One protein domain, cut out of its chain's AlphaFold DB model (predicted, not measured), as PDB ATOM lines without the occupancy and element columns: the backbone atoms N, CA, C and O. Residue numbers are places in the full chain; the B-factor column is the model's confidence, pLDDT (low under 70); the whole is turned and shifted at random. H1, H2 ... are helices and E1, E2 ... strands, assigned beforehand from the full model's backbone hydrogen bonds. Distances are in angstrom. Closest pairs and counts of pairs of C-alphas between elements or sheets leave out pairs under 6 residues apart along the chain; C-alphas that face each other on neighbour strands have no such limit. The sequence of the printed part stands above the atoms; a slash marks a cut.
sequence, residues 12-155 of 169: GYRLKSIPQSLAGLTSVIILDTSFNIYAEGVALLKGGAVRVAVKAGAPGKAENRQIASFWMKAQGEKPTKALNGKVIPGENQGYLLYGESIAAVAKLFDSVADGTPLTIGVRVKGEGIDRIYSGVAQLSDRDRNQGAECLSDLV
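This is residues 12 to 155 of the 169 residues of an uncharacterized protein of Hydrogenophaga sp. IBVHS1 (UniProt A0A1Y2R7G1). What shape appears first? Two sheets stand partly face to face with their strands crossed, a sandwich: a larger, strongly twisted sheet of E1, E2, E3, E4, E6 and E7, and a smaller one of E5, E8 and E9. H1 covers one end and packs on both sheets, while H2, beside H1, grazes the larger sheet. What makes it up? The printed part has 144 residues, with nine named strands and two named helices in the order E1 E2 E3 E4 E5 E6 E7 H1 E8 E9 H2, a mixed class; the larger sheet branches at E3, the smaller runs E5, E8, E9, and both are antiparallel. It is compact, with a radius of gyration of the C-alphas of 15.5 A and spans of 47 by 36 by 28 A.

Where do the first strands run? E1, residues 12 to 16, begins at C-alpha 12 (151.379, 181.893, 199.810). E2, residues 27 to 38, is 35.7 A long, and E3, residues 42 to 55, 41.8 A; E4, residues 58 to 65, bends by 59 degrees at residue 61. What follows? E5 is residues 67 to 74, 21.3 A, E6 87 to 89, E7 96 to 100, and H1 102 to 114, 18.0 A. E8 is residues 118 to 124, E9 130 to 135, and H2 141 to 155, 21.2 A, ending at C-alpha 155 (140.300, 187.490, 202.625).

How is the larger sheet paired? E1 to E4 form a meander of three hairpins, each strand the antiparallel neighbour of the one before, with N 15 and O 33 at 2.7 A, N 30 and O 50 at 2.8 A, and N 60 and O 53 at 2.7 A. E4 and E7 lie on one side of E3, with E2 on the other side; N 45 and O 98 of E3 and E7 are 2.9 A apart, and N 97 and O 88 of the hairpin E6 and E7 2.8 A. How does the smaller sheet stand to it? Their best planes are 15 degrees apart and their strands at 70 degrees; the closest C-alphas of E3 and E5 are those of Gly 47 and Phe 70, 6.1 A. E8 has N 68 to O 123 at 2.8 A with E5, and N 120 to O 133 at 2.8 A in its hairpin with E9. Where are the helices? H1 is on both sheets, making two layers, a helix on one face of a sheet, with E5 E8 E9; its height over the larger sheet is 9.5 A, and the closest C-alphas of H1 and E5 are those of Leu 108 and Ala 74, 5.4 A. H2 is close to but not clearly touching H1, Arg 144 to Ala 113 at 7.2 A between their closest C-alphas, at a shallow tilt of 29 degrees, opposite ways. Every O i to N i+4 pair is within hydrogen-bond range in H2, and 8 of 9 in H1.

How large is it? The two C-alphas farthest apart, of Glu 40 and Ala 56, are 47.8 A apart. Is anything cut or uncertain? The printed part has no cut, and one link, E5 to E6, is long, with 12 residues; the mean pLDDT of the printed part is 94.2, and no printed residue is under 70.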
ATOM      1  N   GLY A  12     150.468 182.000 200.941       96.50
ATOM      2  CA  GLY A  12     151.379 181.893 199.810       96.50
ATOM      3  C   GLY A  12     151.706 180.473 199.395       96.50
ATOM      4  O   GLY A  12     151.565 179.524 200.165       96.50
ATOM      5  N   TYR A  13     152.202 180.355 198.167       97.44
ATOM      6  CA  TYR A  13     152.741 179.112 197.634       97.44
ATOM      7  C   TYR A  13     154.244 179.234 197.433       97.44
ATOM      8  O   TYR A  13     154.749 180.255 196.962       97.44
ATOM      9  N   ARG A  14     154.961 178.148 197.736       96.31
ATOM     10  CA  ARG A  14     156.360 177.953 197.359       96.31
ATOM     11  C   ARG A  14     156.443 176.853 196.314       96.31
ATOM     12  O   ARG A  14     156.054 175.718 196.566       96.31
ATOM     13  N   LEU A  15     156.986 177.190 195.156       95.44
ATOM     14  CA  LEU A  15     157.118 176.321 194.001       95.44
ATOM     15  C   LEU A  15     158.585 175.976 193.765       95.44
ATOM     16  O   LEU A  15     159.451 176.855 193.731       95.44
ATOM     17  N   LYS A  16     158.846 174.688 193.544       94.12
ATOM     18  CA  LYS A  16     160.147 174.183 193.108       94.12
ATOM     19  C   LYS A  16     160.025 173.592 191.714       94.12
ATOM     20  O   LYS A  16     159.220 172.694 191.492       94.12
ATOM     21  N   SER A  17     160.847 174.070 190.786       90.44
ATOM     22  CA  SER A  17     160.955 173.463 189.455       90.44
ATOM     23  C   SER A  17     161.935 172.296 189.506       90.44
ATOM     24  O   SER A  17     163.143 172.475 189.658       90.44
ATOM     25  N   ILE A  18     161.397 171.082 189.414       85.50
ATOM     26  CA  ILE A  18     162.180 169.848 189.417       85.50
ATOM     27  C   ILE A  18     162.046 169.219 188.026       85.50
ATOM     28  O   ILE A  18     160.922 169.049 187.550       85.50
ATOM     29  N   PRO A  19     163.156 168.897 187.341       82.56
ATOM     30  CA  PRO A  19     163.084 168.193 186.067       82.56
ATOM     31  C   PRO A  19     162.488 166.795 186.266       82.56
ATOM     32  O   PRO A  19     162.807 166.109 187.236       82.56
ATOM     33  N   GLN A  20     161.654 166.354 185.323       83.38
ATOM     34  CA  GLN A  20     161.004 165.036 185.376       83.38
ATOM     35  C   GLN A  20     161.999 163.868 185.288       83.38
ATOM     36  O   GLN A  20     161.695 162.763 185.727       83.38
ATOM     37  N   SER A  21     163.186 164.103 184.724       83.56
ATOM     38  CA  SER A  21     164.255 163.114 184.626       83.56
ATOM     39  C   SER A  21     165.613 163.752 184.886       83.56
ATOM     40  O   SER A  21     165.895 164.863 184.433       83.56
ATOM     41  N   LEU A  22     166.462 163.020 185.609       86.31
ATOM     42  CA  LEU A  22     167.868 163.353 185.840       86.31
ATOM     43  C   LEU A  22     168.812 162.545 184.933       86.31
ATOM     44  O   LEU A  22     170.030 162.711 185.008       86.31
ATOM     45  N   ALA A  23     168.272 161.656 184.091       85.44
ATOM     46  CA  ALA A  23     169.071 160.785 183.239       85.44
ATOM     47  C   ALA A  23     169.895 161.607 182.234       85.44
ATOM     48  O   ALA A  23     169.374 162.487 181.556       85.44
ATOM     49  N   GLY A  24     171.197 161.321 182.155       84.75
ATOM     50  CA  GLY A  24     172.128 162.015 181.257       84.75
ATOM     51  C   GLY A  24     172.543 163.422 181.705       84.75
ATOM     52  O   GLY A  24     173.365 164.045 181.037       84.75
ATOM     53  N   LEU A  25     172.031 163.925 182.834       87.31
ATOM     54  CA  LEU A  25     172.400 165.237 183.365       87.31
ATOM     55  C   LEU A  25     173.555 165.106 184.363       87.31
ATOM     56  O   LEU A  25     173.582 164.202 185.193       87.31
ATOM     57  N   THR A  26     174.505 166.039 184.303       89.25
ATOM     58  CA  THR A  26     175.602 166.162 185.284       89.25
ATOM     59  C   THR A  26     175.281 167.178 186.379       89.25
ATOM     60  O   THR A  26     175.840 167.139 187.475       89.25
ATOM     61  N   SER A  27     174.360 168.101 186.102       90.88
ATOM     62  CA  SER A  27     173.789 169.020 187.081       90.88
ATOM     63  C   SER A  27     172.444 169.551 186.597       90.88
ATOM     64  O   SER A  27     172.178 169.584 185.396       90.88
ATOM     65  N   VAL A  28     171.620 170.000 187.539       92.31
ATOM     66  CA  VAL A  28     170.329 170.638 187.269       92.31
ATOM     67  C   VAL A  28     170.216 171.944 188.039       92.31
ATOM     68  O   VAL A  28     170.777 172.082 189.126       92.31
ATOM     69  N   ILE A  29     169.507 172.915 187.467       92.50
ATOM     70  CA  ILE A  29     169.148 174.153 188.160       92.50
ATOM     71  C   ILE A  29     167.690 174.046 188.586       92.50
ATOM     72  O   ILE A  29     166.802 174.075 187.740       92.50
ATOM     73  N   ILE A  30     167.457 173.959 189.888       94.62
ATOM     74  CA  ILE A  30     166.134 174.038 190.498       94.62
ATOM     75  C   ILE A  30     165.845 175.512 190.760       94.62
ATOM     76  O   ILE A  30     166.610 176.177 191.462       94.62
ATOM     77  N   LEU A  31     164.754 176.035 190.206       95.88
ATOM     78  CA  LEU A  31     164.224 177.328 190.636       95.88
ATOM     79  C   LEU A  31     163.353 177.116 191.864       95.88
ATOM     80  O   LEU A  31     162.473 176.256 191.852       95.88
ATOM     81  N   ASP A  32     163.612 177.909 192.893       96.56
ATOM     82  CA  ASP A  32     162.881 177.917 194.152       96.56
ATOM     83  C   ASP A  32     162.257 179.300 194.298       96.56
ATOM     84  O   ASP A  32     162.957 180.304 194.454       96.56
ATOM     85  N   THR A  33     160.942 179.358 194.131       97.62
ATOM     86  CA  THR A  33     160.199 180.615 194.069       97.62
ATOM     87  C   THR A  33     158.992 180.564 194.976       97.62
ATOM     88  O   THR A  33     158.447 179.496 195.227       97.62
ATOM     89  N   SER A  34     158.557 181.711 195.468       98.06
ATOM     90  CA  SER A  34     157.313 181.820 196.216       98.06
ATOM     91  C   SER A  34     156.624 183.138 195.937       98.06
ATOM     92  O   SER A  34     157.293 184.144 195.697       98.06
ATOM     93  N   PHE A  35     155.307 183.145 196.058       98.25
ATOM     94  CA  PHE A  35     154.494 184.352 196.053       98.25
ATOM     95  C   PHE A  35     153.519 184.305 197.226       98.25
ATOM     96  O   PHE A  35     153.001 183.242 197.563       98.25
ATOM     97  N   ASN A  36     153.321 185.452 197.869       97.75
ATOM     98  CA  ASN A  36     152.526 185.581 199.084       97.75
ATOM     99  C   ASN A  36     151.687 186.860 199.026       97.75
ATOM    100  O   ASN A  36     152.153 187.866 198.489       97.75
ATOM    101  N   ILE A  37     150.500 186.828 199.623       97.12
ATOM    102  CA  ILE A  37     149.668 187.997 199.929       97.12
ATOM    103  C   ILE A  37     149.570 188.097 201.453       97.12
ATOM    104  O   ILE A  37     149.435 187.077 202.126       97.12
ATOM    105  N   TYR A  38     149.659 189.311 201.985       94.25
ATOM    106  CA  TYR A  38     149.570 189.621 203.408       94.25
ATOM    107  C   TYR A  38     148.343 190.482 203.704       94.25
ATOM    108  O   TYR A  38     147.912 191.260 202.848       94.25
ATOM    109  N   ALA A  39     147.816 190.363 204.924       90.38
ATOM    110  CA  ALA A  39     146.602 191.054 205.361       90.38
ATOM    111  C   ALA A  39     146.751 192.582 205.284       90.38
ATOM    112  O   ALA A  39     145.807 193.290 204.957       90.38
ATOM    113  N   GLU A  40     147.971 193.093 205.465       87.94
ATOM    114  CA  GLU A  40     148.308 194.514 205.325       87.94
ATOM    115  C   GLU A  40     148.278 195.038 203.873       87.94
ATOM    116  O   GLU A  40     148.762 196.137 203.596       87.94
ATOM    117  N   GLY A  41     147.752 194.266 202.921       87.81
ATOM    118  CA  GLY A  41     147.633 194.682 201.528       87.81
ATOM    119  C   GLY A  41     148.960 194.646 200.761       87.81
ATOM    120  O   GLY A  41     149.138 195.355 199.769       87.81
ATOM    121  N   VAL A  42     149.908 193.824 201.210       91.81
ATOM    122  CA  VAL A  42     151.217 193.658 200.569       91.81
ATOM    123  C   VAL A  42     151.257 192.314 199.854       91.81
ATOM    124  O   VAL A  42     150.886 191.299 200.435       91.81
ATOM    125  N   ALA A  43     151.764 192.278 198.622       97.31
ATOM    126  CA  ALA A  43     152.100 191.026 197.954       97.31
ATOM    127  C   ALA A  43     153.607 190.952 197.689       97.31
ATOM    128  O   ALA A  43     154.205 191.906 197.187       97.31
ATOM    129  N   LEU A  44     154.232 189.832 198.055       97.81
ATOM    130  CA  LEU A  44     155.677 189.626 197.940       97.81
ATOM    131  C   LEU A  44     155.982 188.401 197.090       97.81
ATOM    132  O   LEU A  44     155.416 187.328 197.301       97.81
ATOM    133  N   LEU A  45     156.954 188.549 196.197       98.50
ATOM    134  CA  LEU A  45     157.552 187.450 195.461       98.50
ATOM    135  C   LEU A  45     158.997 187.275 195.887       98.50
ATOM    136  O   LEU A  45     159.726 188.246 196.091       98.50
ATOM    137  N   LYS A  46     159.422 186.018 195.953       98.50
ATOM    138  CA  LYS A  46     160.793 185.616 196.235       98.50
ATOM    139  C   LYS A  46     161.243 184.595 195.208       98.50
ATOM    140  O   LYS A  46     160.472 183.713 194.840       98.50
ATOM    141  N   GLY A  47     162.494 184.680 194.783       98.25
ATOM    142  CA  GLY A  47     163.057 183.731 193.838       98.25
ATOM    143  C   GLY A  47     164.530 183.474 194.073       98.25
ATOM    144  O   GLY A  47     165.281 184.358 194.483       98.25
ATOM    145  N   GLY A  48     164.943 182.248 193.786       97.81
ATOM    146  CA  GLY A  48     166.331 181.824 193.792       97.81
ATOM    147  C   GLY A  48     166.564 180.677 192.821       97.81
ATOM    148  O   GLY A  48     165.635 180.079 192.276       97.81
ATOM    149  N   ALA A  49     167.840 180.380 192.608       97.12
ATOM    150  CA  ALA A  49     168.282 179.248 191.815       97.12
ATOM    151  C   ALA A  49     169.234 178.391 192.643       97.12
ATOM    152  O   ALA A  49     170.174 178.896 193.260       97.12
ATOM    153  N   VAL A  50     169.014 177.083 192.622       95.81
ATOM    154  CA  VAL A  50     169.844 176.094 193.302       95.81
ATOM    155  C   VAL A  50     170.409 175.157 192.254       95.81
ATOM    156  O   VAL A  50     169.667 174.522 191.510       95.81
ATOM    157  N   ARG A  51     171.734 175.062 192.182       94.44
ATOM    158  CA  ARG A  51     172.401 174.046 191.378       94.44
ATOM    159  C   ARG A  51     172.504 172.771 192.194       94.44
ATOM    160  O   ARG A  51     173.030 172.796 193.298       94.44
ATOM    161  N   VAL A  52     172.043 171.665 191.637       94.19
ATOM    162  CA  VAL A  52     172.196 170.336 192.227       94.19
ATOM    163  C   VAL A  52     173.079 169.519 191.302       94.19
ATOM    164  O   VAL A  52     172.764 169.360 190.122       94.19
ATOM    165  N   ALA A  53     174.213 169.042 191.814       93.62
ATOM    166  CA  ALA A  53     175.039 168.084 191.086       93.62
ATOM    167  C   ALA A  53     174.257 166.776 190.902       93.62
ATOM    168  O   ALA A  53     173.535 166.370 191.807       93.62
ATOM    169  N   VAL A  54     174.400 166.105 189.764       91.31
ATOM    170  CA  VAL A  54     173.758 164.808 189.511       91.31
ATOM    171  C   VAL A  54     174.851 163.769 189.312       91.31
ATOM    172  O   VAL A  54     175.745 163.948 188.486       91.31
ATOM    173  N   LYS A  55     174.800 162.682 190.087       87.62
ATOM    174  CA  LYS A  55     175.771 161.584 190.008       87.62
ATOM    175  C   LYS A  55     175.024 160.265 189.900       87.62
ATOM    176  O   LYS A  55     174.227 159.944 190.772       87.62
ATOM    177  N   ALA A  56     175.281 159.517 188.824       82.62
ATOM    178  CA  ALA A  56     174.607 158.246 188.531       82.62
ATOM    179  C   ALA A  56     173.063 158.338 188.606       82.62
ATOM    180  O   ALA A  56     172.405 157.446 189.123       82.62
ATOM    181  N   GLY A  57     172.490 159.452 188.130       77.88
ATOM    182  CA  GLY A  57     171.041 159.690 188.151       77.88
ATOM    183  C   GLY A  57     170.461 160.108 189.507       77.88
ATOM    184  O   GLY A  57     169.267 160.380 189.582       77.88
ATOM    185  N   ALA A  58     171.278 160.213 190.561       83.12
ATOM    186  CA  ALA A  58     170.852 160.661 191.883       83.12
ATOM    187  C   ALA A  58     171.237 162.132 192.148       83.12
ATOM    188  O   ALA A  58     172.307 162.578 191.705       83.12
ATOM    189  N   PRO A  59     170.403 162.898 192.883       86.12
ATOM    190  CA  PRO A  59     170.746 164.250 193.308       86.12
ATOM    191  C   PRO A  59     171.881 164.224 194.341       86.12
ATOM    192  O   PRO A  59     171.850 163.480 195.317       86.12
ATOM    193  N   GLY A  60     172.894 165.050 194.108       87.94
ATOM    194  CA  GLY A  60     174.043 165.262 194.980       87.94
ATOM    195  C   GLY A  60     173.958 166.586 195.740       87.94
ATOM    196  O   GLY A  60     172.883 167.057 196.108       87.94
ATOM    197  N   LYS A  61     175.120 167.205 195.983       90.81
ATOM    198  CA  LYS A  61     175.226 168.463 196.732       90.81
ATOM    199  C   LYS A  61     174.444 169.590 196.043       90.81
ATOM    200  O   LYS A  61     174.589 169.810 194.838       90.81
ATOM    201  N   ALA A  62     173.657 170.310 196.841       92.38
ATOM    202  CA  ALA A  62     172.944 171.513 196.442       92.38
ATOM    203  C   ALA A  62     173.773 172.768 196.756       92.38
ATOM    204  O   ALA A  62     174.341 172.895 197.841       92.38
ATOM    205  N   GLU A  63     173.823 173.701 195.812       93.94
ATOM    206  CA  GLU A  63     174.557 174.959 195.922       93.94
ATOM    207  C   GLU A  63     173.691 176.124 195.439       93.94
ATOM    208  O   GLU A  63     173.242 176.155 194.289       93.94
ATOM    209  N   ASN A  64     173.474 177.112 196.308       95.06
ATOM    210  CA  ASN A  64     172.753 178.325 195.937       95.06
ATOM    211  C   ASN A  64     173.535 179.107 194.877       95.06
ATOM    212  O   ASN A  64     174.750 179.298 194.971       95.06
ATOM    213  N   ARG A  65     172.821 179.599 193.870       96.38
ATOM    214  CA  ARG A  65     173.355 180.466 192.824       96.38
ATOM    215  C   ARG A  65     172.821 181.871 193.042       96.38
ATOM    216  O   ARG A  65     171.628 182.056 193.258       96.38
ATOM    217  N   GLN A  66     173.703 182.862 192.956       97.31
ATOM    218  CA  GLN A  66     173.271 184.255 192.931       97.31
ATOM    219  C   GLN A  66     172.479 184.502 191.650       97.31
ATOM    220  O   GLN A  66     172.980 184.218 190.561       97.31
ATOM    221  N   ILE A  67     171.269 185.034 191.770       98.00
ATOM    222  CA  ILE A  67     170.465 185.443 190.619       98.00
ATOM    223  C   ILE A  67     170.573 186.958 190.405       98.00
ATOM    224  O   ILE A  67     170.778 187.718 191.347       98.00
ATOM    225  N   ALA A  68     170.477 187.390 189.151       97.50
ATOM    226  CA  ALA A  68     170.426 188.796 188.762       97.50
ATOM    227  C   ALA A  68     168.980 189.312 188.686       97.50
ATOM    228  O   ALA A  68     168.728 190.478 188.973       97.50
ATOM    229  N   SER A  69     168.035 188.449 188.312       97.69
ATOM    230  CA  SER A  69     166.613 188.784 188.219       97.69
ATOM    231  C   SER A  69     165.747 187.527 188.247       97.69
ATOM    232  O   SER A  69     166.202 186.446 187.863       97.69
ATOM    233  N   PHE A  70     164.482 187.681 188.639       98.25
ATOM    234  CA  PHE A  70     163.452 186.663 188.456       98.25
ATOM    235  C   PHE A  70     162.075 187.288 188.221       98.25
ATOM    236  O   PHE A  70     161.827 188.429 188.612       98.25
ATOM    237  N   TRP A  71     161.180 186.527 187.602       98.12
ATOM    238  CA  TRP A  71     159.783 186.891 187.386       98.12
ATOM    239  C   TRP A  71     158.907 185.642 187.322       98.12
ATOM    240  O   TRP A  71     159.386 184.539 187.046       98.12
ATOM    241  N   MET A  72     157.616 185.827 187.572       98.38
ATOM    242  CA  MET A  72     156.585 184.805 187.432       98.38
ATOM    243  C   MET A  72     155.475 185.339 186.526       98.38
ATOM    244  O   MET A  72     155.332 186.550 186.369       98.38
ATOM    245  N   LYS A  73     154.698 184.460 185.899       97.94
ATOM    246  CA  LYS A  73     153.430 184.828 185.258       97.94
ATOM    247  C   LYS A  73     152.473 183.650 185.200       97.94
ATOM    248  O   LYS A  73     152.904 182.510 185.016       97.94
ATOM    249  N   ALA A  74     151.192 183.967 185.281       97.88
ATOM    250  CA  ALA A  74     150.113 183.082 184.879       97.88
ATOM    251  C   ALA A  74     150.069 182.933 183.347       97.88
ATOM    252  O   ALA A  74     150.681 183.716 182.604       97.88
ATOM    253  N   GLN A  75     149.345 181.928 182.858       95.62
ATOM    254  CA  GLN A  75     149.079 181.780 181.430       95.62
ATOM    255  C   GLN A  75     148.338 183.015 180.890       95.62
ATOM    256  O   GLN A  75     147.375 183.482 181.481       95.62
ATOM    257  N   GLY A  76     148.802 183.561 179.762       95.00
ATOM    258  CA  GLY A  76     148.207 184.752 179.138       95.00
ATOM    259  C   GLY A  76     148.572 186.091 179.796       95.00
ATOM    260  O   GLY A  76     148.414 187.131 179.162       95.00
ATOM    261  N   GLU A  77     149.141 186.080 181.002       97.94
ATOM    262  CA  GLU A  77     149.504 187.295 181.733       97.94
ATOM    263  C   GLU A  77     150.903 187.827 181.381       97.94
ATOM    264  O   GLU A  77     151.750 187.159 180.769       97.94
ATOM    265  N   LYS A  78     151.170 189.069 181.796       97.75
ATOM    266  CA  LYS A  78     152.508 189.676 181.723       97.75
ATOM    267  C   LYS A  78     153.395 189.167 182.874       97.75
ATOM    268  O   LYS A  78     152.878 188.881 183.950       97.75
ATOM    269  N   PRO A  79     154.729 189.091 182.688       98.12
ATOM    270  CA  PRO A  79     155.663 188.874 183.791       98.12
ATOM    271  C   PRO A  79     155.469 189.889 184.917       98.12
ATOM    272  O   PRO A  79     155.346 191.087 184.644       98.12
ATOM    273  N   THR A  80     155.504 189.406 186.157       98.19
ATOM    274  CA  THR A  80     155.543 190.240 187.361       98.19
ATOM    275  C   THR A  80     156.759 191.162 187.351       98.19
ATOM    276  O   THR A  80     157.806 190.863 186.762       98.19
ATOM    277  N   LYS A  81     156.620 192.312 188.001       97.00
ATOM    278  CA  LYS A  81     157.615 193.370 188.103       97.00
ATOM    279  C   LYS A  81     157.666 193.891 189.532       97.00
ATOM    280  O   LYS A  81     156.661 194.045 190.209       97.00
ATOM    281  N   ALA A  82     158.864 194.244 189.971       97.00
ATOM    282  CA  ALA A  82     159.021 194.903 191.253       97.00
ATOM    283  C   ALA A  82     158.271 196.244 191.285       97.00
ATOM    284  O   ALA A  82     158.460 197.084 190.397       97.00
ATOM    285  N   LEU A  83     157.492 196.472 192.344       94.19
ATOM    286  CA  LEU A  83     156.925 197.781 192.653       94.19
ATOM    287  C   LEU A  83     158.050 198.814 192.696       94.19
ATOM    288  O   LEU A  83     159.057 198.645 193.390       94.19
ATOM    289  N   ASN A  84     157.890 199.879 191.909       92.81
ATOM    290  CA  ASN A  84     158.876 200.950 191.755       92.81
ATOM    291  C   ASN A  84     160.278 200.459 191.333       92.81
ATOM    292  O   ASN A  84     161.279 201.103 191.637       92.81
ATOM    293  N   GLY A  85     160.371 199.294 190.680       93.94
ATOM    294  CA  GLY A  85     161.643 198.687 190.273       93.94
ATOM    295  C   GLY A  85     162.524 198.207 191.433       93.94
ATOM    296  O   GLY A  85     163.678 197.845 191.210       93.94
ATOM    297  N   LYS A  86     162.015 198.195 192.674       96.38
ATOM    298  CA  LYS A  86     162.813 197.893 193.865       96.38
ATOM    299  C   LYS A  86     162.883 196.390 194.132       96.38
ATOM    300  O   LYS A  86     161.925 195.783 194.603       96.38
ATOM    301  N   VAL A  87     164.060 195.817 193.906       97.62
ATOM    302  CA  VAL A  87     164.398 194.435 194.265       97.62
ATOM    303  C   VAL A  87     165.416 194.455 195.398       97.62
ATOM    304  O   VAL A  87     166.388 195.207 195.339       97.62
ATOM    305  N   ILE A  88     165.202 193.640 196.429       97.50
ATOM    306  CA  ILE A  88     166.119 193.517 197.566       97.50
ATOM    307  C   ILE A  88     166.656 192.085 197.687       97.50
ATOM    308  O   ILE A  88     166.031 191.150 197.181       97.50
ATOM    309  N   PRO A  89     167.811 191.883 198.343       97.75
ATOM    310  CA  PRO A  89     168.272 190.544 198.688       97.75
ATOM    311  C   PRO A  89     167.241 189.805 199.549       97.75
ATOM    312  O   PRO A  89     166.671 190.385 200.473       97.75
ATOM    313  N   GLY A  90     167.015 188.526 199.250       95.38
ATOM    314  CA  GLY A  90     166.249 187.633 200.119       95.38
ATOM    315  C   GLY A  90     167.070 187.172 201.326       95.38
ATOM    316  O   GLY A  90     168.293 187.309 201.359       95.38
ATOM    317  N   GLU A  91     166.405 186.564 202.305       94.19
ATOM    318  CA  GLU A  91     167.044 186.026 203.511       94.19
ATOM    319  C   GLU A  91     167.959 184.827 203.218       94.19
ATOM    320  O   GLU A  91     168.925 184.575 203.937       94.19
ATOM    321  N   ASN A  92     167.689 184.092 202.135       93.81
ATOM    322  CA  ASN A  92     168.586 183.048 201.653       93.81
ATOM    323  C   ASN A  92     169.646 183.653 200.731       93.81
ATOM    324  O   ASN A  92     169.331 184.375 199.784       93.81
ATOM    325  N   GLN A  93     170.910 183.292 200.959       94.25
ATOM    326  CA  GLN A  93     172.017 183.764 200.134       94.25
ATOM    327  C   GLN A  93     171.760 183.487 198.646       94.25
ATOM    328  O   GLN A  93     171.533 182.346 198.242       94.25
ATOM    329  N   GLY A  94     171.843 184.542 197.834       95.62
ATOM    330  CA  GLY A  94     171.667 184.475 196.384       95.62
ATOM    331  C   GLY A  94     170.224 184.598 195.896       95.62
ATOM    332  O   GLY A  94     170.037 184.648 194.684       95.62
ATOM    333  N   TYR A  95     169.241 184.685 196.795       98.25
ATOM    334  CA  TYR A  95     167.836 184.913 196.457       98.25
ATOM    335  C   TYR A  95     167.538 186.410 196.355       98.25
ATOM    336  O   TYR A  95     168.224 187.243 196.953       98.25
ATOM    337  N   LEU A  96     166.474 186.738 195.631       98.56
ATOM    338  CA  LEU A  96     165.918 188.083 195.538       98.56
ATOM    339  C   LEU A  96     164.469 188.086 196.026       98.56
ATOM    340  O   LEU A  96     163.770 187.076 195.925       98.56
ATOM    341  N   LEU A  97     164.029 189.237 196.523       98.38
ATOM    342  CA  LEU A  97     162.676 189.515 196.992       98.38
ATOM    343  C   LEU A  97     162.207 190.848 196.393       98.38
ATOM    344  O   LEU A  97     162.974 191.813 196.349       98.38
ATOM    345  N   TYR A  98     160.955 190.927 195.956       98.38
ATOM    346  CA  TYR A  98     160.320 192.201 195.619       98.38
ATOM    347  C   TYR A  98     158.825 192.191 195.927       98.38
ATOM    348  O   TYR A  98     158.194 191.137 195.976       98.38
ATOM    349  N   GLY A  99     158.273 193.385 196.135       97.81
ATOM    350  CA  GLY A  99     156.831 193.584 196.228       97.81
ATOM    351  C   GLY A  99     156.188 193.730 194.853       97.81
ATOM    352  O   GLY A  99     156.825 194.237 193.931       97.81
ATOM    353  N   GLU A 100     154.934 193.316 194.733       97.44
ATOM    354  CA  GLU A 100     154.103 193.380 193.524       97.44
ATOM    355  C   GLU A 100     152.669 193.780 193.909       97.44
ATOM    356  O   GLU A 100     152.284 193.738 195.078       97.44
ATOM    357  N   SER A 101     151.872 194.197 192.930       95.75
ATOM    358  CA  SER A 101     150.434 194.391 193.095       95.75
ATOM    359  C   SER A 101     149.719 193.090 193.482       95.75
ATOM    360  O   SER A 101     149.968 192.023 192.916       95.75
ATOM    361  N   ILE A 102     148.759 193.189 194.408       95.69
ATOM    362  CA  ILE A 102     147.907 192.055 194.805       95.69
ATOM    363  C   ILE A 102     147.214 191.447 193.586       95.69
ATOM    364  O   ILE A 102     147.175 190.230 193.467       95.69
ATOM    365  N   ALA A 103     146.728 192.273 192.655       95.50
ATOM    366  CA  ALA A 103     146.036 191.801 191.457       95.50
ATOM    367  C   ALA A 103     146.905 190.863 190.601       95.50
ATOM    368  O   ALA A 103     146.429 189.817 190.168       95.50
ATOM    369  N   ALA A 104     148.184 191.193 190.388       96.44
ATOM    370  CA  ALA A 104     149.086 190.334 189.623       96.44
ATOM    371  C   ALA A 104     149.416 189.031 190.371       96.44
ATOM    372  O   ALA A 104     149.505 187.971 189.755       96.44
ATOM    373  N   VAL A 105     149.558 189.087 191.700       97.69
ATOM    374  CA  VAL A 105     149.806 187.888 192.515       97.69
ATOM    375  C   VAL A 105     148.564 187.003 192.621       97.69
ATOM    376  O   VAL A 105     148.695 185.785 192.550       97.69
ATOM    377  N   ALA A 106     147.364 187.580 192.690       96.19
ATOM    378  CA  ALA A 106     146.103 186.844 192.662       96.19
ATOM    379  C   ALA A 106     145.981 185.985 191.393       96.19
ATOM    380  O   ALA A 106     145.602 184.826 191.482       96.19
ATOM    381  N   LYS A 107     146.450 186.469 190.232       97.69
ATOM    382  CA  LYS A 107     146.505 185.651 189.005       97.69
ATOM    383  C   LYS A 107     147.414 184.426 189.111       97.69
ATOM    384  O   LYS A 107     147.159 183.411 188.461       97.69
ATOM    385  N   LEU A 108     148.466 184.489 189.929       97.81
ATOM    386  CA  LEU A 108     149.300 183.320 190.224       97.81
ATOM    387  C   LEU A 108     148.567 182.327 191.137       97.81
ATOM    388  O   LEU A 108     148.682 181.124 190.914       97.81
ATOM    389  N   PHE A 109     147.800 182.817 192.118       96.69
ATOM    390  CA  PHE A 109     146.916 181.978 192.937       96.69
ATOM    391  C   PHE A 109     145.849 181.288 192.084       96.69
ATOM    392  O   PHE A 109     145.741 180.068 192.169       96.69
ATOM    393  N   ASP A 110     145.154 182.035 191.218       95.50
ATOM    394  CA  ASP A 110     144.164 181.502 190.272       95.50
ATOM    395  C   ASP A 110     144.786 180.366 189.445       95.50
ATOM    396  O   ASP A 110     144.237 179.273 189.348       95.50
ATOM    397  N   SER A 111     146.009 180.574 188.936       96.31
ATOM    398  CA  SER A 111     146.696 179.548 188.141       96.31
ATOM    399  C   SER A 111     146.957 178.258 188.916       96.31
ATOM    400  O   SER A 111     146.794 177.161 188.382       96.31
ATOM    401  N   VAL A 112     147.367 178.376 190.181       95.56
ATOM    402  CA  VAL A 112     147.603 177.215 191.046       95.56
ATOM    403  C   VAL A 112     146.290 176.515 191.401       95.56
ATOM    404  O   VAL A 112     146.236 175.285 191.351       95.56
ATOM    405  N   ALA A 113     145.238 177.271 191.722       92.25
ATOM    406  CA  ALA A 113     143.928 176.732 192.079       92.25
ATOM    407  C   ALA A 113     143.283 175.974 190.905       92.25
ATOM    408  O   ALA A 113     142.856 174.826 191.065       92.25
ATOM    409  N   ASP A 114     143.314 176.577 189.716       93.88
ATOM    410  CA  ASP A 114     142.709 176.040 188.493       93.88
ATOM    411  C   ASP A 114     143.568 174.957 187.824       93.88
ATOM    412  O   ASP A 114     143.144 174.313 186.866       93.88
ATOM    413  N   GLY A 115     144.796 174.743 188.306       94.56
ATOM    414  CA  GLY A 115     145.738 173.817 187.683       94.56
ATOM    415  C   GLY A 115     146.164 174.259 186.281       94.56
ATOM    416  O   GLY A 115     146.454 173.416 185.430       94.56
ATOM    417  N   THR A 116     146.208 175.568 186.023       96.62
ATOM    418  CA  THR A 116     146.700 176.105 184.753       96.62
ATOM    419  C   THR A 116     148.212 176.357 184.806       96.62
ATOM    420  O   THR A 116     148.800 176.525 185.882       96.62
ATOM    421  N   PRO A 117     148.906 176.335 183.652       96.81
ATOM    422  CA  PRO A 117     150.342 176.553 183.619       96.81
ATOM    423  C   PRO A 117     150.763 177.938 184.122       96.81
ATOM    424  O   PRO A 117     150.270 178.971 183.668       96.81
ATOM    425  N   LEU A 118     151.791 177.956 184.962       97.06
ATOM    426  CA  LEU A 118     152.544 179.152 185.327       97.06
ATOM    427  C   LEU A 118     153.944 179.089 184.725       97.06
ATOM    428  O   LEU A 118     154.494 178.017 184.473       97.06
ATOM    429  N   THR A 119     154.530 180.255 184.469       97.62
ATOM    430  CA  THR A 119     155.886 180.375 183.931       97.62
ATOM    431  C   THR A 119     156.766 181.155 184.893       97.62
ATOM    432  O   THR A 119     156.389 182.230 185.350       97.62
ATOM    433  N   ILE A 120     157.953 180.625 185.169       97.69
ATOM    434  CA  ILE A 120     158.961 181.208 186.049       97.69
ATOM    435  C   ILE A 120     160.221 181.440 185.223       97.69
ATOM    436  O   ILE A 120     160.742 180.505 184.617       97.69
ATOM    437  N   GLY A 121     160.721 182.672 185.220       96.88
ATOM    438  CA  GLY A 121     161.987 183.029 184.589       96.88
ATOM    439  C   GLY A 121     163.007 183.492 185.617       96.88
ATOM    440  O   GLY A 121     162.685 184.291 186.494       96.88
ATOM    441  N   VAL A 122     164.245 183.015 185.504       97.62
ATOM    442  CA  VAL A 122     165.370 183.411 186.362       97.62
ATOM    443  C   VAL A 122     166.623 183.630 185.523       97.62
ATOM    444  O   VAL A 122     166.986 182.787 184.703       97.62
ATOM    445  N   ARG A 123     167.342 184.723 185.796       97.50
ATOM    446  CA  ARG A 123     168.697 184.958 185.285       97.50
ATOM    447  C   ARG A 123     169.706 184.704 186.387       97.50
ATOM    448  O   ARG A 123     169.702 185.407 187.396       97.50
ATOM    449  N   VAL A 124     170.591 183.729 186.209       96.94
ATOM    450  CA  VAL A 124     171.699 183.490 187.146       96.94
ATOM    451  C   VAL A 124     172.812 184.505 186.876       96.94
ATOM    452  O   VAL A 124     173.152 184.777 185.728       96.94
ATOM    453  N   LYS A 125     173.396 185.085 187.928       96.44
ATOM    454  CA  LYS A 125     174.481 186.061 187.797       96.44
ATOM    455  C   LYS A 125     175.696 185.414 187.127       96.44
ATOM    456  O   LYS A 125     176.146 184.346 187.540       96.44
ATOM    457  N   GLY A 126     176.220 186.081 186.101       94.88
ATOM    458  CA  GLY A 126     177.327 185.584 185.281       94.88
ATOM    459  C   GLY A 126     176.909 184.625 184.161       94.88
ATOM    460  O   GLY A 126     177.748 184.279 183.338       94.88
ATOM    461  N   GLU A 127     175.637 184.220 184.088       93.25
ATOM    462  CA  GLU A 127     175.096 183.483 182.942       93.25
ATOM    463  C   GLU A 127     174.433 184.477 181.967       93.25
ATOM    464  O   GLU A 127     173.689 185.366 182.379       93.25
ATOM    465  N   GLY A 128     174.709 184.344 180.665       91.38
ATOM    466  CA  GLY A 128     174.148 185.207 179.611       91.38
ATOM    467  C   GLY A 128     172.753 184.795 179.128       91.38
ATOM    468  O   GLY A 128     172.304 185.277 178.093       91.38
ATOM    469  N   ILE A 129     172.093 183.872 179.833       93.31
ATOM    470  CA  ILE A 129     170.829 183.255 179.420       93.31
ATOM    471  C   ILE A 129     169.791 183.307 180.542       93.31
ATOM    472  O   ILE A 129     170.128 183.205 181.725       93.31
ATOM    473  N   ASP A 130     168.522 183.408 180.153       93.88
ATOM    474  CA  ASP A 130     167.394 183.203 181.059       93.88
ATOM    475  C   ASP A 130     167.029 181.727 181.113       93.88
ATOM    476  O   ASP A 130     166.926 181.044 180.093       93.88
ATOM    477  N   ARG A 131     166.800 181.234 182.325       93.94
ATOM    478  CA  ARG A 131     166.254 179.904 182.570       93.94
ATOM    479  C   ARG A 131     164.765 180.053 182.804       93.94
ATOM    480  O   ARG A 131     164.361 180.735 183.742       93.94
ATOM    481  N   ILE A 132     163.973 179.433 181.940       94.31
ATOM    482  CA  ILE A 132     162.518 179.529 181.963       94.31
ATOM    483  C   ILE A 132     161.944 178.139 182.205       94.31
ATOM    484  O   ILE A 132     162.285 177.195 181.497       94.31
ATOM    485  N   TYR A 133     161.061 178.035 183.191       93.12
ATOM    486  CA  TYR A 133     160.265 176.844 183.455       93.12
ATOM    487  C   TYR A 133     158.797 177.194 183.291       93.12
ATOM    488  O   TYR A 133     158.342 178.199 183.828       93.12
ATOM    489  N   SER A 134     158.065 176.368 182.555       94.88
ATOM    490  CA  SER A 134     156.622 176.498 182.379       94.88
ATOM    491  C   SER A 134     155.968 175.163 182.694       94.88
ATOM    492  O   SER A 134     156.457 174.122 182.255       94.88
ATOM    493  N   GLY A 135     154.903 175.180 183.487       94.38
ATOM    494  CA  GLY A 135     154.208 173.961 183.875       94.38
ATOM    495  C   GLY A 135     153.100 174.203 184.885       94.38
ATOM    496  O   GLY A 135     152.915 175.313 185.377       94.38
ATOM    497  N   VAL A 136     152.362 173.139 185.183       95.44
ATOM    498  CA  VAL A 136     151.275 173.137 186.167       95.44
ATOM    499  C   VAL A 136     151.837 172.781 187.539       95.44
ATOM    500  O   VAL A 136     152.570 171.795 187.669       95.44
ATOM    501  N   ALA A 137     151.484 173.559 188.564       94.06
ATOM    502  CA  ALA A 137     151.830 173.237 189.943       94.06
ATOM    503  C   ALA A 137     151.198 171.897 190.350       94.06
ATOM    504  O   ALA A 137     149.983 171.723 190.297       94.06
ATOM    505  N   GLN A 138     152.035 170.945 190.757       94.00
ATOM    506  CA  GLN A 138     151.588 169.665 191.297       94.00
ATOM    507  C   GLN A 138     151.445 169.814 192.812       94.00
ATOM    508  O   GLN A 138     152.447 169.939 193.514       94.00
ATOM    509  N   LEU A 139     150.205 169.840 193.297       92.44
ATOM    510  CA  LEU A 139     149.873 169.916 194.719       92.44
ATOM    511  C   LEU A 139     149.152 168.643 195.148       92.44
ATOM    512  O   LEU A 139     148.352 168.103 194.381       92.44
ATOM    513  N   SER A 140     149.405 168.191 196.376       93.38
ATOM    514  CA  SER A 140     148.547 167.183 196.997       93.38
ATOM    515  C   SER A 140     147.164 167.775 197.290       93.38
ATOM    516  O   SER A 140     147.030 168.991 197.446       93.38
ATOM    517  N   ASP A 141     146.139 166.929 197.429       92.75
ATOM    518  CA  ASP A 141     144.796 167.389 197.820       92.75
ATOM    519  C   ASP A 141     144.833 168.147 199.151       92.75
ATOM    520  O   ASP A 141     144.172 169.168 199.318       92.75
ATOM    521  N   ARG A 142     145.691 167.695 200.075       94.12
ATOM    522  CA  ARG A 142     145.937 168.376 201.345       94.12
ATOM    523  C   ARG A 142     146.472 169.792 201.134       94.12
ATOM    524  O   ARG A 142     145.928 170.720 201.721       94.12
ATOM    525  N   ASP A 143     147.517 169.964 200.326       92.81
ATOM    526  CA  ASP A 143     148.128 171.283 200.102       92.81
ATOM    527  C   ASP A 143     147.185 172.221 199.341       92.81
ATOM    528  O   ASP A 143     147.157 173.425 199.596       92.81
ATOM    529  N   ARG A 144     146.384 171.668 198.420       91.38
ATOM    530  CA  ARG A 144     145.345 172.411 197.704       91.38
ATOM    531  C   ARG A 144     144.281 172.931 198.673       91.38
ATOM    532  O   ARG A 144     144.003 174.127 198.663       91.38
ATOM    533  N   ASN A 145     143.747 172.062 199.532       92.38
ATOM    534  CA  ASN A 145     142.732 172.431 200.522       92.38
ATOM    535  C   ASN A 145     143.283 173.435 201.540       92.38
ATOM    536  O   ASN A 145     142.671 174.473 201.766       92.38
ATOM    537  N   GLN A 146     144.484 173.189 202.071       92.81
ATOM    538  CA  GLN A 146     145.129 174.097 203.016       92.81
ATOM    539  C   GLN A 146     145.391 175.478 202.394       92.81
ATOM    540  O   GLN A 146     145.222 176.495 203.060       92.81
ATOM    541  N   GLY A 147     145.793 175.534 201.121       92.06
ATOM    542  CA  GLY A 147     145.971 176.798 200.408       92.06
ATOM    543  C   GLY A 147     144.656 177.556 200.201       92.06
ATOM    544  O   GLY A 147     144.619 178.768 200.401       92.06
ATOM    545  N   ALA A 148     143.573 176.849 199.862       91.75
ATOM    546  CA  ALA A 148     142.247 177.442 199.701       91.75
ATOM    547  C   ALA A 148     141.690 177.993 201.025       91.75
ATOM    548  O   ALA A 148     141.204 179.122 201.062       91.75
ATOM    549  N   GLU A 149     141.813 177.235 202.117       93.56
ATOM    550  CA  GLU A 149     141.426 177.668 203.467       93.56
ATOM    551  C   GLU A 149     142.227 178.900 203.902       93.56
ATOM    552  O   GLU A 149     141.655 179.919 204.281       93.56
ATOM    553  N   CYS A 150     143.550 178.845 203.745       94.31
ATOM    554  CA  CYS A 150     144.463 179.939 204.060       94.31
ATOM    555  C   CYS A 150     144.119 181.230 203.304       94.31
ATOM    556  O   CYS A 150     144.118 182.311 203.896       94.31
ATOM    557  N   LEU A 151     143.798 181.134 202.009       93.25
ATOM    558  CA  LEU A 151     143.403 182.294 201.213       93.25
ATOM    559  C   LEU A 151     142.018 182.814 201.618       93.25
ATOM    560  O   LEU A 151     141.837 184.024 201.716       93.25
ATOM    561  N   SER A 152     141.059 181.924 201.888       93.12
ATOM    562  CA  SER A 152     139.717 182.309 202.339       93.12
ATOM    563  C   SER A 152     139.762 183.075 203.662       93.12
ATOM    564  O   SER A 152     139.141 184.129 203.787       93.12
ATOM    565  N   ASP A 153     140.527 182.585 204.630       92.94
ATOM    566  CA  ASP A 153     140.655 183.224 205.937       92.94
ATOM    567  C   ASP A 153     141.456 184.529 205.869       92.94
ATOM    568  O   ASP A 153     141.123 185.491 206.562       92.94
ATOM    569  N   LEU A 154     142.448 184.613 204.977       92.25
ATOM    570  CA  LEU A 154     143.136 185.869 204.692       92.25
ATOM    571  C   LEU A 154     142.177 186.929 204.126       92.25
ATOM    572  O   LEU A 154     142.225 188.075 204.563       92.25
ATOM    573  N   VAL A 155     141.296 186.561 203.190       91.44
ATOM    574  CA  VAL A 155     140.300 187.490 202.625       91.44
ATOM    575  C   VAL A 155     139.353 187.997 203.710       91.44
ATOM    576  O   VAL A 155     139.183 189.207 203.827       91.44
TER     577      VAL A 155